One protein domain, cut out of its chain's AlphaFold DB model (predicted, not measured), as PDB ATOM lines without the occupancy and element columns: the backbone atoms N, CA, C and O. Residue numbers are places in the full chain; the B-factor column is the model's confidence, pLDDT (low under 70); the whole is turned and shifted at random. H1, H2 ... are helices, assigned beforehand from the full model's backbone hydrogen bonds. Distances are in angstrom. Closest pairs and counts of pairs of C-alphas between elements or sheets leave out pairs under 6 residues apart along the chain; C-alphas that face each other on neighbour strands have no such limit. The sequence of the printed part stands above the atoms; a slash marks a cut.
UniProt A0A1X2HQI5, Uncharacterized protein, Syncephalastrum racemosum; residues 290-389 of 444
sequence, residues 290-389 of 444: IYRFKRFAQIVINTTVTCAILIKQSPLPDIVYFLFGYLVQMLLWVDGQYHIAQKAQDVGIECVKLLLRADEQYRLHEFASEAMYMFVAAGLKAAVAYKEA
ATOM      1  N   ILE A 290     129.010 -79.655  46.273       76.81
ATOM      2  CA  ILE A 290     130.384 -80.156  46.168       76.81
ATOM      3  C   ILE A 290     130.713 -80.575  44.728       76.81
ATOM      4  O   ILE A 290     131.782 -80.252  44.212       76.81
ATOM      5  N   TYR A 291     129.794 -81.247  44.028       82.56
ATOM      6  CA  TYR A 291     130.044 -81.683  42.653       82.56
ATOM      7  C   TYR A 291     130.086 -80.503  41.674       82.56
ATOM      8  O   TYR A 291     130.936 -80.453  40.781       82.56
ATOM      9  N   ARG A 292     129.207 -79.508  41.864       83.12
ATOM     10  CA  ARG A 292     129.226 -78.269  41.066       83.12
ATOM     11  C   ARG A 292     130.522 -77.501  41.271       83.12
ATOM     12  O   ARG A 292     131.098 -77.024  40.296       83.12
ATOM     13  N   PHE A 293     130.990 -77.435  42.512       81.69
ATOM     14  CA  PHE A 293     132.240 -76.777  42.853       81.69
ATOM     15  C   PHE A 293     133.446 -77.470  42.217       81.69
ATOM     16  O   PHE A 293     134.251 -76.806  41.573       81.69
ATOM     17  N   LYS A 294     133.517 -78.805  42.270       81.81
ATOM     18  CA  LYS A 294     134.569 -79.571  41.582       81.81
ATOM     19  C   LYS A 294     134.553 -79.358  40.070       81.81
ATOM     20  O   LYS A 294     135.606 -79.173  39.464       81.81
ATOM     21  N   ARG A 295     133.369 -79.324  39.450       86.00
ATOM     22  CA  ARG A 295     133.239 -79.043  38.012       86.00
ATOM     23  C   ARG A 295     133.689 -77.625  37.669       86.00
ATOM     24  O   ARG A 295     134.389 -77.439  36.679       86.00
ATOM     25  N   PHE A 296     133.308 -76.643  38.480       85.75
ATOM     26  CA  PHE A 296     133.750 -75.263  38.320       85.75
ATOM     27  C   PHE A 296     135.269 -75.143  38.468       85.75
ATOM     28  O   PHE A 296     135.918 -74.580  37.594       85.75
ATOM     29  N   ALA A 297     135.848 -75.745  39.505       82.75
ATOM     30  CA  ALA A 297     137.289 -75.760  39.717       82.75
ATOM     31  C   ALA A 297     138.031 -76.388  38.529       82.75
ATOM     32  O   ALA A 297     139.028 -75.838  38.070       82.75
ATOM     33  N   GLN A 298     137.509 -77.481  37.965       86.19
ATOM     34  CA  GLN A 298     138.080 -78.100  36.770       86.19
ATOM     35  C   GLN A 298     138.037 -77.168  35.550       86.19
ATOM     36  O   GLN A 298     138.997 -77.126  34.782       86.19
ATOM     37  N   ILE A 299     136.946 -76.413  35.373       90.06
ATOM     38  CA  ILE A 299     136.838 -75.404  34.313       90.06
ATOM     39  C   ILE A 299     137.890 -74.319  34.531       90.06
ATOM     40  O   ILE A 299     138.635 -74.032  33.604       90.06
ATOM     41  N   VAL A 300     138.015 -73.791  35.752       83.00
ATOM     42  CA  VAL A 300     139.023 -72.774  36.085       83.00
ATOM     43  C   VAL A 300     140.429 -73.289  35.792       83.00
ATOM     44  O   VAL A 300     141.163 -72.624  35.075       83.00
ATOM     45  N   ILE A 301     140.781 -74.496  36.246       86.69
ATOM     46  CA  ILE A 301     142.088 -75.113  35.977       86.69
ATOM     47  C   ILE A 301     142.345 -75.203  34.472       86.69
ATOM     48  O   ILE A 301     143.397 -74.775  34.004       86.69
ATOM     49  N   ASN A 302     141.397 -75.747  33.708       86.75
ATOM     50  CA  ASN A 302     141.558 -75.913  32.267       86.75
ATOM     51  C   ASN A 302     141.679 -74.555  31.564       86.75
ATOM     52  O   ASN A 302     142.545 -74.391  30.713       86.75
ATOM     53  N   THR A 303     140.867 -73.569  31.945       85.56
ATOM     54  CA  THR A 303     140.938 -72.209  31.405       85.56
ATOM     55  C   THR A 303     142.273 -71.548  31.741       85.56
ATOM     56  O   THR A 303     142.882 -70.958  30.854       85.56
ATOM     57  N   THR A 304     142.771 -71.680  32.973       84.62
ATOM     58  CA  THR A 304     144.070 -71.132  33.388       84.62
ATOM     59  C   THR A 304     145.224 -71.800  32.647       84.62
ATOM     60  O   THR A 304     146.114 -71.104  32.171       84.62
ATOM     61  N   VAL A 305     145.205 -73.127  32.494       85.19
ATOM     62  CA  VAL A 305     146.232 -73.861  31.738       85.19
ATOM     63  C   VAL A 305     146.208 -73.459  30.263       85.19
ATOM     64  O   VAL A 305     147.255 -73.128  29.716       85.19
ATOM     65  N   THR A 306     145.034 -73.410  29.626       81.19
ATOM     66  CA  THR A 306     144.900 -72.959  28.231       81.19
ATOM     67  C   THR A 306     145.359 -71.515  28.069       81.19
ATOM     68  O   THR A 306     146.071 -71.212  27.120       81.19
ATOM     69  N   CYS A 307     145.018 -70.629  29.007       82.12
ATOM     70  CA  CYS A 307     145.479 -69.243  28.999       82.12
ATOM     71  C   CYS A 307     147.007 -69.159  29.128       82.12
ATOM     72  O   CYS A 307     147.639 -68.449  28.356       82.12
ATOM     73  N   ALA A 308     147.620 -69.943  30.020       84.00
ATOM     74  CA  ALA A 308     149.073 -69.992  30.173       84.00
ATOM     75  C   ALA A 308     149.779 -70.510  28.906       84.00
ATOM     76  O   ALA A 308     150.781 -69.935  28.480       84.00
ATOM     77  N   ILE A 309     149.241 -71.558  28.272       83.38
ATOM     78  CA  ILE A 309     149.762 -72.085  27.001       83.38
ATOM     79  C   ILE A 309     149.616 -71.038  25.891       83.38
ATOM     80  O   ILE A 309     150.581 -70.788  25.175       83.38
ATOM     81  N   LEU A 310     148.456 -70.377  25.790       81.44
ATOM     82  CA  LEU A 310     148.212 -69.310  24.816       81.44
ATOM     83  C   LEU A 310     149.162 -68.126  25.009       81.44
ATOM     84  O   LEU A 310     149.682 -67.614  24.026       81.44
ATOM     85  N   ILE A 311     149.441 -67.722  26.253       82.00
ATOM     86  CA  ILE A 311     150.415 -66.661  26.545       82.00
ATOM     87  C   ILE A 311     151.801 -67.063  26.032       82.00
ATOM     88  O   ILE A 311     152.462 -66.258  25.384       82.00
ATOM     89  N   LYS A 312     152.229 -68.310  26.265       81.56
ATOM     90  CA  LYS A 312     153.544 -68.786  25.810       81.56
ATOM     91  C   LYS A 312     153.646 -68.941  24.293       81.56
ATOM     92  O   LYS A 312     154.712 -68.715  23.731       81.56
ATOM     93  N   GLN A 313     152.564 -69.366  23.651       81.12
ATOM     94  CA  GLN A 313     152.498 -69.539  22.199       81.12
ATOM     95  C   GLN A 313     152.230 -68.228  21.458       81.12
ATOM     96  O   GLN A 313     152.380 -68.182  20.240       81.12
ATOM     97  N   SER A 314     151.839 -67.164  22.160       76.69
ATOM     98  CA  SER A 314     151.696 -65.853  21.547       76.69
ATOM     99  C   SER A 314     153.080 -65.221  21.338       76.69
ATOM    100  O   SER A 314     153.876 -65.197  22.279       76.69
ATOM    101  N   PRO A 315     153.371 -64.636  20.162       67.25
ATOM    102  CA  PRO A 315     154.592 -63.855  19.920       67.25
ATOM    103  C   PRO A 315     154.589 -62.508  20.670       67.25
ATOM    104  O   PRO A 315     155.240 -61.550  20.269       67.25
ATOM    105  N   LEU A 316     153.805 -62.403  21.746       72.31
ATOM    106  CA  LEU A 316     153.393 -61.160  22.375       72.31
ATOM    107  C   LEU A 316     153.617 -61.124  23.900       72.31
ATOM    108  O   LEU A 316     152.810 -60.481  24.580       72.31
ATOM    109  N   PRO A 317     154.651 -61.764  24.494       75.06
ATOM    110  CA  PRO A 317     154.905 -61.576  25.922       75.06
ATOM    111  C   PRO A 317     155.038 -60.081  26.249       75.06
ATOM    112  O   PRO A 317     154.465 -59.625  27.234       75.06
ATOM    113  N   ASP A 318     155.643 -59.298  25.354       79.50
ATOM    114  CA  ASP A 318     155.756 -57.843  25.478       79.50
ATOM    115  C   ASP A 318     154.402 -57.126  25.514       79.50
ATOM    116  O   ASP A 318     154.214 -56.228  26.332       79.50
ATOM    117  N   ILE A 319     153.418 -57.540  24.705       84.50
ATOM    118  CA  ILE A 319     152.074 -56.939  24.756       84.50
ATOM    119  C   ILE A 319     151.360 -57.338  26.042       84.50
ATOM    120  O   ILE A 319     150.631 -56.526  26.599       84.50
ATOM    121  N   VAL A 320     151.569 -58.554  26.551       82.12
ATOM    122  CA  VAL A 320     150.985 -58.971  27.832       82.12
ATOM    123  C   VAL A 320     151.600 -58.181  28.987       82.12
ATOM    124  O   VAL A 320     150.856 -57.691  29.834       82.12
ATOM    125  N   TYR A 321     152.923 -57.990  29.009       86.38
ATOM    126  CA  TYR A 321     153.586 -57.132  29.996       86.38
ATOM    127  C   TYR A 321     153.126 -55.680  29.882       86.38
ATOM    128  O   TYR A 321     152.840 -55.055  30.901       86.38
ATOM    129  N   PHE A 322     152.987 -55.157  28.662       88.69
ATOM    130  CA  PHE A 322     152.462 -53.819  28.408       88.69
ATOM    131  C   PHE A 322     151.016 -53.681  28.888       88.69
ATOM    132  O   PHE A 322     150.703 -52.761  29.636       88.69
ATOM    133  N   LEU A 323     150.139 -54.623  28.535       88.38
ATOM    134  CA  LEU A 323     148.741 -54.650  28.957       88.38
ATOM    135  C   LEU A 323     148.633 -54.742  30.478       88.38
ATOM    136  O   LEU A 323     147.834 -54.030  31.080       88.38
ATOM    137  N   PHE A 324     149.447 -55.590  31.106       88.44
ATOM    138  CA  PHE A 324     149.474 -55.735  32.555       88.44
ATOM    139  C   PHE A 324     149.998 -54.468  33.233       88.44
ATOM    140  O   PHE A 324     149.405 -54.008  34.203       88.44
ATOM    141  N   GLY A 325     151.047 -53.852  32.688       93.75
ATOM    142  CA  GLY A 325     151.552 -52.556  33.135       93.75
ATOM    143  C   GLY A 325     150.488 -51.463  33.039       93.75
ATOM    144  O   GLY A 325     150.240 -50.769  34.022       93.75
ATOM    145  N   TYR A 326     149.782 -51.373  31.909       94.25
ATOM    146  CA  TYR A 326     148.659 -50.452  31.719       94.25
ATOM    147  C   TYR A 326     147.505 -50.737  32.670       94.25
ATOM    148  O   TYR A 326     146.898 -49.803  33.183       94.25
ATOM    149  N   LEU A 327     147.206 -52.006  32.937       92.44
ATOM    150  CA  LEU A 327     146.163 -52.400  33.875       92.44
ATOM    151  C   LEU A 327     146.530 -51.991  35.304       92.44
ATOM    152  O   LEU A 327     145.698 -51.411  35.995       92.44
ATOM    153  N   VAL A 328     147.771 -52.224  35.735       92.56
ATOM    154  CA  VAL A 328     148.269 -51.776  37.045       92.56
ATOM    155  C   VAL A 328     148.254 -50.252  37.129       92.56
ATOM    156  O   VAL A 328     147.781 -49.697  38.116       92.56
ATOM    157  N   GLN A 329     148.705 -49.558  36.087       95.44
ATOM    158  CA  GLN A 329     148.708 -48.100  36.049       95.44
ATOM    159  C   GLN A 329     147.290 -47.516  36.038       95.44
ATOM    160  O   GLN A 329     147.033 -46.520  36.710       95.44
ATOM    161  N   MET A 330     146.352 -48.160  35.344       92.25
ATOM    162  CA  MET A 330     144.933 -47.813  35.357       92.25
ATOM    163  C   MET A 330     144.331 -48.053  36.742       92.25
ATOM    164  O   MET A 330     143.664 -47.161  37.252       92.25
ATOM    165  N   LEU A 331     144.635 -49.178  37.396       88.31
ATOM    166  CA  LEU A 331     144.216 -49.449  38.775       88.31
ATOM    167  C   LEU A 331     144.755 -48.401  39.754       88.31
ATOM    168  O   LEU A 331     143.993 -47.916  40.583       88.31
ATOM    169  N   LEU A 332     146.028 -48.016  39.642       91.62
ATOM    170  CA  LEU A 332     146.637 -46.975  40.476       91.62
ATOM    171  C   LEU A 332     146.022 -45.594  40.216       91.62
ATOM    172  O   LEU A 332     145.769 -44.836  41.151       91.62
ATOM    173  N   TRP A 333     145.748 -45.262  38.954       95.88
ATOM    174  CA  TRP A 333     145.085 -44.009  38.592       95.88
ATOM    175  C   TRP A 333     143.650 -43.954  39.133       95.88
ATOM    176  O   TRP A 333     143.240 -42.959  39.732       95.88
ATOM    177  N   VAL A 334     142.907 -45.048  38.965       92.62
ATOM    178  CA  VAL A 334     141.552 -45.235  39.489       92.62
ATOM    179  C   VAL A 334     141.549 -45.157  41.019       92.62
ATOM    180  O   VAL A 334     140.685 -44.495  41.596       92.62
ATOM    181  N   ASP A 335     142.538 -45.756  41.679       93.50
ATOM    182  CA  ASP A 335     142.705 -45.663  43.127       93.50
ATOM    183  C   ASP A 335     142.903 -44.213  43.595       93.50
ATOM    184  O   ASP A 335     142.193 -43.743  44.489       93.50
ATOM    185  N   GLY A 336     143.774 -43.458  42.917       94.38
ATOM    186  CA  GLY A 336     144.010 -42.044  43.211       94.38
ATOM    187  C   GLY A 336     142.752 -41.176  43.090       94.38
ATOM    188  O   GLY A 336     142.509 -40.331  43.949       94.38
ATOM    189  N   GLN A 337     141.926 -41.406  42.064       94.50
ATOM    190  CA  GLN A 337     140.713 -40.612  41.813       94.50
ATOM    191  C   GLN A 337     139.560 -40.930  42.770       94.50
ATOM    192  O   GLN A 337     138.815 -40.035  43.164       94.50
ATOM    193  N   TYR A 338     139.386 -42.199  43.135       92.44
ATOM    194  CA  TYR A 338     138.187 -42.650  43.848       92.44
ATOM    195  C   TYR A 338     138.444 -43.088  45.294       92.44
ATOM    196  O   TYR A 338     137.488 -43.473  45.979       92.44
ATOM    197  N   HIS A 339     139.704 -43.042  45.745       93.19
ATOM    198  CA  HIS A 339     140.161 -43.590  47.028       93.19
ATOM    199  C   HIS A 339     139.654 -45.026  47.209       93.19
ATOM    200  O   HIS A 339     139.112 -45.408  48.252       93.19
ATOM    201  N   ILE A 340     139.761 -45.816  46.136       90.06
ATOM    202  CA  ILE A 340     139.218 -47.173  46.093       90.06
ATOM    203  C   ILE A 340     139.931 -48.060  47.090       90.06
ATOM    204  O   ILE A 340     139.267 -48.898  47.670       90.06
ATOM    205  N   ALA A 341     141.211 -47.854  47.373       85.50
ATOM    206  CA  ALA A 341     141.944 -48.584  48.391       85.50
ATOM    207  C   ALA A 341     141.302 -48.404  49.768       85.50
ATOM    208  O   ALA A 341     141.109 -49.391  50.468       85.50
ATOM    209  N   GLN A 342     140.884 -47.187  50.132       90.62
ATOM    210  CA  GLN A 342     140.188 -46.944  51.401       90.62
ATOM    211  C   GLN A 342     138.821 -47.632  51.414       90.62
ATOM    212  O   GLN A 342     138.513 -48.392  52.328       90.62
ATOM    213  N   LYS A 343     138.028 -47.471  50.349       92.44
ATOM    214  CA  LYS A 343     136.719 -48.136  50.252       92.44
ATOM    215  C   LYS A 343     136.829 -49.656  50.164       92.44
ATOM    216  O   LYS A 343     135.968 -50.356  50.673       92.44
ATOM    217  N   ALA A 344     137.867 -50.181  49.528       86.12
ATOM    218  CA  ALA A 344     138.144 -51.603  49.407       86.12
ATOM    219  C   ALA A 344     138.665 -52.173  50.724       86.12
ATOM    220  O   ALA A 344     138.362 -53.320  51.029       86.12
ATOM    221  N   GLN A 345     139.390 -51.391  51.526       92.12
ATOM    222  CA  GLN A 345     139.714 -51.745  52.906       92.12
ATOM    223  C   GLN A 345     138.449 -51.792  53.760       92.12
ATOM    224  O   GLN A 345     138.242 -52.781  54.455       92.12
ATOM    225  N   ASP A 346     137.563 -50.802  53.650       94.31
ATOM    226  CA  ASP A 346     136.292 -50.787  54.380       94.31
ATOM    227  C   ASP A 346     135.392 -51.962  53.974       94.31
ATOM    228  O   ASP A 346     134.923 -52.723  54.824       94.31
ATOM    229  N   VAL A 347     135.223 -52.178  52.666       93.56
ATOM    230  CA  VAL A 347     134.514 -53.337  52.104       93.56
ATOM    231  C   VAL A 347     135.220 -54.632  52.486       93.56
ATOM    232  O   VAL A 347     134.554 -55.616  52.773       93.56
ATOM    233  N   GLY A 348     136.548 -54.652  52.537       94.00
ATOM    234  CA  GLY A 348     137.346 -55.795  52.963       94.00
ATOM    235  C   GLY A 348     137.095 -56.142  54.427       94.00
ATOM    236  O   GLY A 348     136.867 -57.303  54.747       94.00
ATOM    237  N   ILE A 349     137.043 -55.146  55.313       95.25
ATOM    238  CA  ILE A 349     136.706 -55.318  56.729       95.25
ATOM    239  C   ILE A 349     135.266 -55.818  56.874       95.25
ATOM    240  O   ILE A 349     135.014 -56.736  57.659       95.25
ATOM    241  N   GLU A 350     134.312 -55.255  56.132       95.00
ATOM    242  CA  GLU A 350     132.935 -55.758  56.123       95.00
ATOM    243  C   GLU A 350     132.840 -57.177  55.563       95.00
ATOM    244  O   GLU A 350     132.135 -58.010  56.131       95.00
ATOM    245  N   CYS A 351     133.592 -57.484  54.508       90.75
ATOM    246  CA  CYS A 351     133.647 -58.799  53.894       90.75
ATOM    247  C   CYS A 351     134.241 -59.819  54.862       90.75
ATOM    248  O   CYS A 351     133.650 -60.873  55.040       90.75
ATOM    249  N   VAL A 352     135.325 -59.496  55.575       91.25
ATOM    250  CA  VAL A 352     135.901 -60.358  56.620       91.25
ATOM    251  C   VAL A 352     134.914 -60.559  57.769       91.25
ATOM    252  O   VAL A 352     134.744 -61.685  58.229       91.25
ATOM    253  N   LYS A 353     134.203 -59.516  58.216       93.50
ATOM    254  CA  LYS A 353     133.144 -59.655  59.235       93.50
ATOM    255  C   LYS A 353     132.008 -60.556  58.752       93.50
ATOM    256  O   LYS A 353     131.513 -61.381  59.519       93.50
ATOM    257  N   LEU A 354     131.582 -60.395  57.502       89.31
ATOM    258  CA  LEU A 354     130.549 -61.219  56.881       89.31
ATOM    259  C   LEU A 354     131.030 -62.662  56.708       89.31
ATOM    260  O   LEU A 354     130.277 -63.581  57.007       89.31
ATOM    261  N   LEU A 355     132.288 -62.857  56.318       85.75
ATOM    262  CA  LEU A 355     132.930 -64.156  56.168       85.75
ATOM    263  C   LEU A 355     133.044 -64.872  57.515       85.75
ATOM    264  O   LEU A 355     132.722 -66.047  57.581       85.75
ATOM    265  N   LEU A 356     133.420 -64.174  58.590       85.88
ATOM    266  CA  LEU A 356     133.474 -64.734  59.946       85.88
ATOM    267  C   LEU A 356     132.087 -65.145  60.448       85.88
ATOM    268  O   LEU A 356     131.924 -66.244  60.971       85.88
ATOM    269  N   ARG A 357     131.064 -64.304  60.236       89.56
ATOM    270  CA  ARG A 357     129.673 -64.661  60.574       89.56
ATOM    271  C   ARG A 357     129.169 -65.847  59.761       89.56
ATOM    272  O   ARG A 357     128.439 -66.688  60.275       89.56
ATOM    273  N   ALA A 358     129.528 -65.900  58.485       84.50
ATOM    274  CA  ALA A 358     129.138 -66.993  57.616       84.50
ATOM    275  C   ALA A 358     129.924 -68.280  57.934       84.50
ATOM    276  O   ALA A 358     129.364 -69.367  57.820       84.50
ATOM    277  N   ASP A 359     131.181 -68.185  58.379       87.88
ATOM    278  CA  ASP A 359     131.995 -69.332  58.794       87.88
ATOM    279  C   ASP A 359     131.427 -70.005  60.045       87.88
ATOM    280  O   ASP A 359     131.311 -71.231  60.080       87.88
ATOM    281  N   GLU A 360     130.961 -69.209  61.012       84.50
ATOM    282  CA  GLU A 360     130.269 -69.707  62.204       84.50
ATOM    283  C   GLU A 360     129.022 -70.537  61.846       84.50
ATOM    284  O   GLU A 360     128.777 -71.583  62.446       84.50
ATOM    285  N   GLN A 361     128.256 -70.109  60.836       83.44
ATOM    286  CA  GLN A 361     127.001 -70.764  60.453       83.44
ATOM    287  C   GLN A 361     127.171 -71.933  59.476       83.44
ATOM    288  O   GLN A 361     126.401 -72.891  59.537       83.44
ATOM    289  N   TYR A 362     128.148 -71.870  58.571       74.94
ATOM    290  CA  TYR A 362     128.237 -72.785  57.427       74.94
ATOM    291  C   TYR A 362     129.535 -73.594  57.359       74.94
ATOM    292  O   TYR A 362     129.719 -74.330  56.391       74.94
ATOM    293  N   ARG A 363     130.426 -73.503  58.360       79.06
ATOM    294  CA  ARG A 363     131.761 -74.139  58.330       79.06
ATOM    295  C   ARG A 363     132.524 -73.813  57.040       79.06
ATOM    296  O   ARG A 363     133.141 -74.682  56.422       79.06
ATOM    297  N   LEU A 364     132.466 -72.552  56.613       80.31
ATOM    298  CA  LEU A 364     133.084 -72.098  55.365       80.31
ATOM    299  C   LEU A 364     134.591 -72.337  55.323       80.31
ATOM    300  O   LEU A 364     135.125 -72.463  54.229       80.31
ATOM    301  N   HIS A 365     135.276 -72.438  56.460       82.25
ATOM    302  CA  HIS A 365     136.701 -72.756  56.519       82.25
ATOM    303  C   HIS A 365     137.052 -74.069  55.804       82.25
ATOM    304  O   HIS A 365     138.111 -74.148  55.180       82.25
ATOM    305  N   GLU A 366     136.177 -75.080  55.824       83.00
ATOM    306  CA  GLU A 366     136.400 -76.336  55.094       83.00
ATOM    307  C   GLU A 366     136.338 -76.097  53.578       83.00
ATOM    308  O   GLU A 366     137.262 -76.448  52.847       83.00
ATOM    309  N   PHE A 367     135.318 -75.371  53.118       81.38
ATOM    310  CA  PHE A 367     135.158 -75.024  51.708       81.38
ATOM    311  C   PHE A 367     136.248 -74.068  51.200       81.38
ATOM    312  O   PHE A 367     136.792 -74.253  50.115       81.38
ATOM    313  N   ALA A 368     136.583 -73.041  51.979       82.88
ATOM    314  CA  ALA A 368     137.572 -72.030  51.629       82.88
ATOM    315  C   ALA A 368     138.984 -72.620  51.589       82.88
ATOM    316  O   ALA A 368     139.751 -72.301  50.681       82.88
ATOM    317  N   SER A 369     139.323 -73.508  52.530       85.44
ATOM    318  CA  SER A 369     140.604 -74.215  52.484       85.44
ATOM    319  C   SER A 369     140.675 -75.159  51.283       85.44
ATOM    320  O   SER A 369     141.668 -75.107  50.561       85.44
ATOM    321  N   GLU A 370     139.623 -75.931  50.975       84.19
ATOM    322  CA  GLU A 370     139.562 -76.756  49.755       84.19
ATOM    323  C   GLU A 370     139.699 -75.898  48.484       84.19
ATOM    324  O   GLU A 370     140.490 -76.224  47.596       84.19
ATOM    325  N   ALA A 371     139.009 -74.755  48.419       82.94
ATOM    326  CA  ALA A 371     139.119 -73.791  47.324       82.94
ATOM    327  C   ALA A 371     140.548 -73.267  47.152       82.94
ATOM    328  O   ALA A 371     141.074 -73.246  46.037       82.94
ATOM    329  N   MET A 372     141.187 -72.872  48.254       85.56
ATOM    330  CA  MET A 372     142.554 -72.362  48.255       85.56
ATOM    331  C   MET A 372     143.542 -73.439  47.803       85.56
ATOM    332  O   MET A 372     144.381 -73.172  46.943       85.56
ATOM    333  N   TYR A 373     143.410 -74.669  48.307       88.75
ATOM    334  CA  TYR A 373     144.233 -75.798  47.872       88.75
ATOM    335  C   TYR A 373     144.073 -76.074  46.378       88.75
ATOM    336  O   TYR A 373     145.071 -76.264  45.682       88.75
ATOM    337  N   MET A 374     142.845 -76.047  45.858       85.62
ATOM    338  CA  MET A 374     142.607 -76.216  44.426       85.62
ATOM    339  C   MET A 374     143.209 -75.084  43.600       85.62
ATOM    340  O   MET A 374     143.778 -75.360  42.550       85.62
ATOM    341  N   PHE A 375     143.132 -73.835  44.060       84.25
ATOM    342  CA  PHE A 375     143.720 -72.700  43.350       84.25
ATOM    343  C   PHE A 375     145.250 -72.790  43.299       84.25
ATOM    344  O   PHE A 375     145.848 -72.603  42.241       84.25
ATOM    345  N   VAL A 376     145.889 -73.158  44.412       87.00
ATOM    346  CA  VAL A 376     147.340 -73.390  44.460       87.00
ATOM    347  C   VAL A 376     147.730 -74.554  43.547       87.00
ATOM    348  O   VAL A 376     148.667 -74.429  42.760       87.00
ATOM    349  N   ALA A 377     146.992 -75.667  43.584       85.56
ATOM    350  CA  ALA A 377     147.234 -76.807  42.702       85.56
ATOM    351  C   ALA A 377     147.044 -76.446  41.217       85.56
ATOM    352  O   ALA A 377     147.855 -76.840  40.378       85.56
ATOM    353  N   ALA A 378     146.011 -75.664  40.893       83.12
ATOM    354  CA  ALA A 378     145.754 -75.130  39.559       83.12
ATOM    355  C   ALA A 378     146.919 -74.265  39.072       83.12
ATOM    356  O   ALA A 378     147.420 -74.475  37.968       83.12
ATOM    357  N   GLY A 379     147.375 -73.333  39.914       84.75
ATOM    358  CA  GLY A 379     148.492 -72.440  39.626       84.75
ATOM    359  C   GLY A 379     149.794 -73.201  39.397       84.75
ATOM    360  O   GLY A 379     150.478 -72.956  38.408       84.75
ATOM    361  N   LEU A 380     150.104 -74.188  40.244       89.25
ATOM    362  CA  LEU A 380     151.274 -75.052  40.064       89.25
ATOM    363  C   LEU A 380     151.189 -75.856  38.763       89.25
ATOM    364  O   LEU A 380     152.167 -75.917  38.019       89.25
ATOM    365  N   LYS A 381     150.023 -76.429  38.443       84.69
ATOM    366  CA  LYS A 381     149.819 -77.171  37.192       84.69
ATOM    367  C   LYS A 381     149.960 -76.266  35.969       84.69
ATOM    368  O   LYS A 381     150.578 -76.670  34.991       84.69
ATOM    369  N   ALA A 382     149.433 -75.047  36.035       84.44
ATOM    370  CA  ALA A 382     149.587 -74.051  34.983       84.44
ATOM    371  C   ALA A 382     151.047 -73.606  34.826       84.44
ATOM    372  O   ALA A 382     151.516 -73.499  33.701       84.44
ATOM    373  N   ALA A 383     151.789 -73.423  35.921       83.12
ATOM    374  CA  ALA A 383     153.208 -73.073  35.881       83.12
ATOM    375  C   ALA A 383     154.073 -74.198  35.285       83.12
ATOM    376  O   ALA A 383     154.961 -73.933  34.475       83.12
ATOM    377  N   VAL A 384     153.797 -75.459  35.638       87.81
ATOM    378  CA  VAL A 384     154.466 -76.626  35.039       87.81
ATOM    379  C   VAL A 384     154.117 -76.742  33.557       87.81
ATOM    380  O   VAL A 384     155.027 -76.821  32.737       87.81
ATOM    381  N   ALA A 385     152.834 -76.647  33.192       85.25
ATOM    382  CA  ALA A 385     152.398 -76.672  31.795       85.25
ATOM    383  C   ALA A 385     153.000 -75.517  30.980       85.25
ATOM    384  O   ALA A 385     153.429 -75.716  29.848       85.25
ATOM    385  N   TYR A 386     153.102 -74.324  31.571       81.75
ATOM    386  CA  TYR A 386     153.793 -73.188  30.973       81.75
ATOM    387  C   TYR A 386     155.268 -73.509  30.751       81.75
ATOM    388  O   TYR A 386     155.791 -73.257  29.675       81.75
ATOM    389  N   LYS A 387     155.966 -74.109  31.719       87.94
ATOM    390  CA  LYS A 387     157.373 -74.489  31.549       87.94
ATOM    391  C   LYS A 387     157.558 -75.548  30.454       87.94
ATOM    392  O   LYS A 387     158.465 -75.396  29.639       87.94
ATOM    393  N   GLU A 388     156.703 -76.565  30.422       85.94
ATOM    394  CA  GLU A 388     156.794 -77.722  29.517       85.94
ATOM    395  C   GLU A 388     156.290 -77.456  28.097       85.94
ATOM    396  O   GLU A 388     156.728 -78.128  27.165       85.94
ATOM    397  N   ALA A 389     155.399 -76.480  27.903       84.94
ATOM    398  CA  ALA A 389     154.905 -76.147  26.574       84.94
ATOM    399  C   ALA A 389     156.084 -75.776  25.649       84.94
ATOM    400  O   ALA A 389     156.976 -75.035  26.079       84.94
TER     401      ALA A 389
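Overview. This is residues 290 to 389 of the 444 residues of an uncharacterized protein of Syncephalastrum racemosum (UniProt A0A1X2HQI5). Four long helices follow one another round a flat, open triangle with an empty middle. H1 and H4 lie side by side and run the same way as one double side, while H2 and H3 are the two single sides and meet at a corner near residue 339. The printed part has 100 residues with four named helices, in the order H1, H2, H3, H4, and no named strand; its class is all helix. The whole is loose, with a radius of gyration of the C-alphas of 17.9 A, and the C-alphas span 48 by 42 by 18 A.

Arrangement. Start with H1, residues 290 to 313, and set it beside H4, residues 364 to 388: the two touch, with 22 pairs of C-alphas within 8 A. Their closest C-alphas are those of Val 305 and Ala 382, 4.7 A apart, and they run the same way at a shallow tilt of 26 degrees. After H1, look at H2, residues 317 to 338; H1 and H2 are close but not clearly touching, with the closest C-alphas, those of Ile 311 and Pro 317, 6.8 A apart. They run opposite ways at a steep tilt of 60 degrees. Next comes H3, residues 340 to 362, about perpendicular to H2 at 86 degrees. H2 and H3 are close but not clearly touching; their closest C-alphas, those of Asp 335 and Ala 341, are 6.1 A apart. H3 and H4 only just touch, and only at the corner, with 3 pairs of C-alphas within 8 A; H3 does so with residues 355 to 359 alone and H4 with residues 364 to 365 alone. There the closest C-alphas, those of Asp 359 and His 365, are 6.2 A apart, and the two helices run opposite ways at a steep tilt of 59 degrees. H1 and H3 are apart, and so are H2 and H4. In H1, H2, H3 and H4 every O i to N i+4 pair is within hydrogen-bond range.

Along the chain. Find C-alpha 290 at (130.384, -80.156, 46.168); from there H1 runs 34.3 A to C-alpha 313. H2 begins at C-alpha 317, at (154.905, -61.576, 25.922), and covers 31.0 A to C-alpha 338. H3 covers 30.1 A from C-alpha 340 to C-alpha 362. H4, the longest helix by residues, runs 35.5 A from C-alpha 364 to C-alpha 388 at (156.794, -77.722, 29.517).

Size, cuts and confidence. Look for the two C-alphas farthest apart at Pro 315 and Gln 361, 49.5 A from each other. Residues 314 to 319, of which 317 to 319 belong to H2, stand free, as do residues 321 to 330 of H2 and 345 to 354 of H3. The links H1 to H2, H2 to H3 and H3 to H4 are tight, and the printed part has no cut. In the B-factor column of this predicted model the mean pLDDT of the printed part is 86.2, and one residue, Pro 315, is under 70.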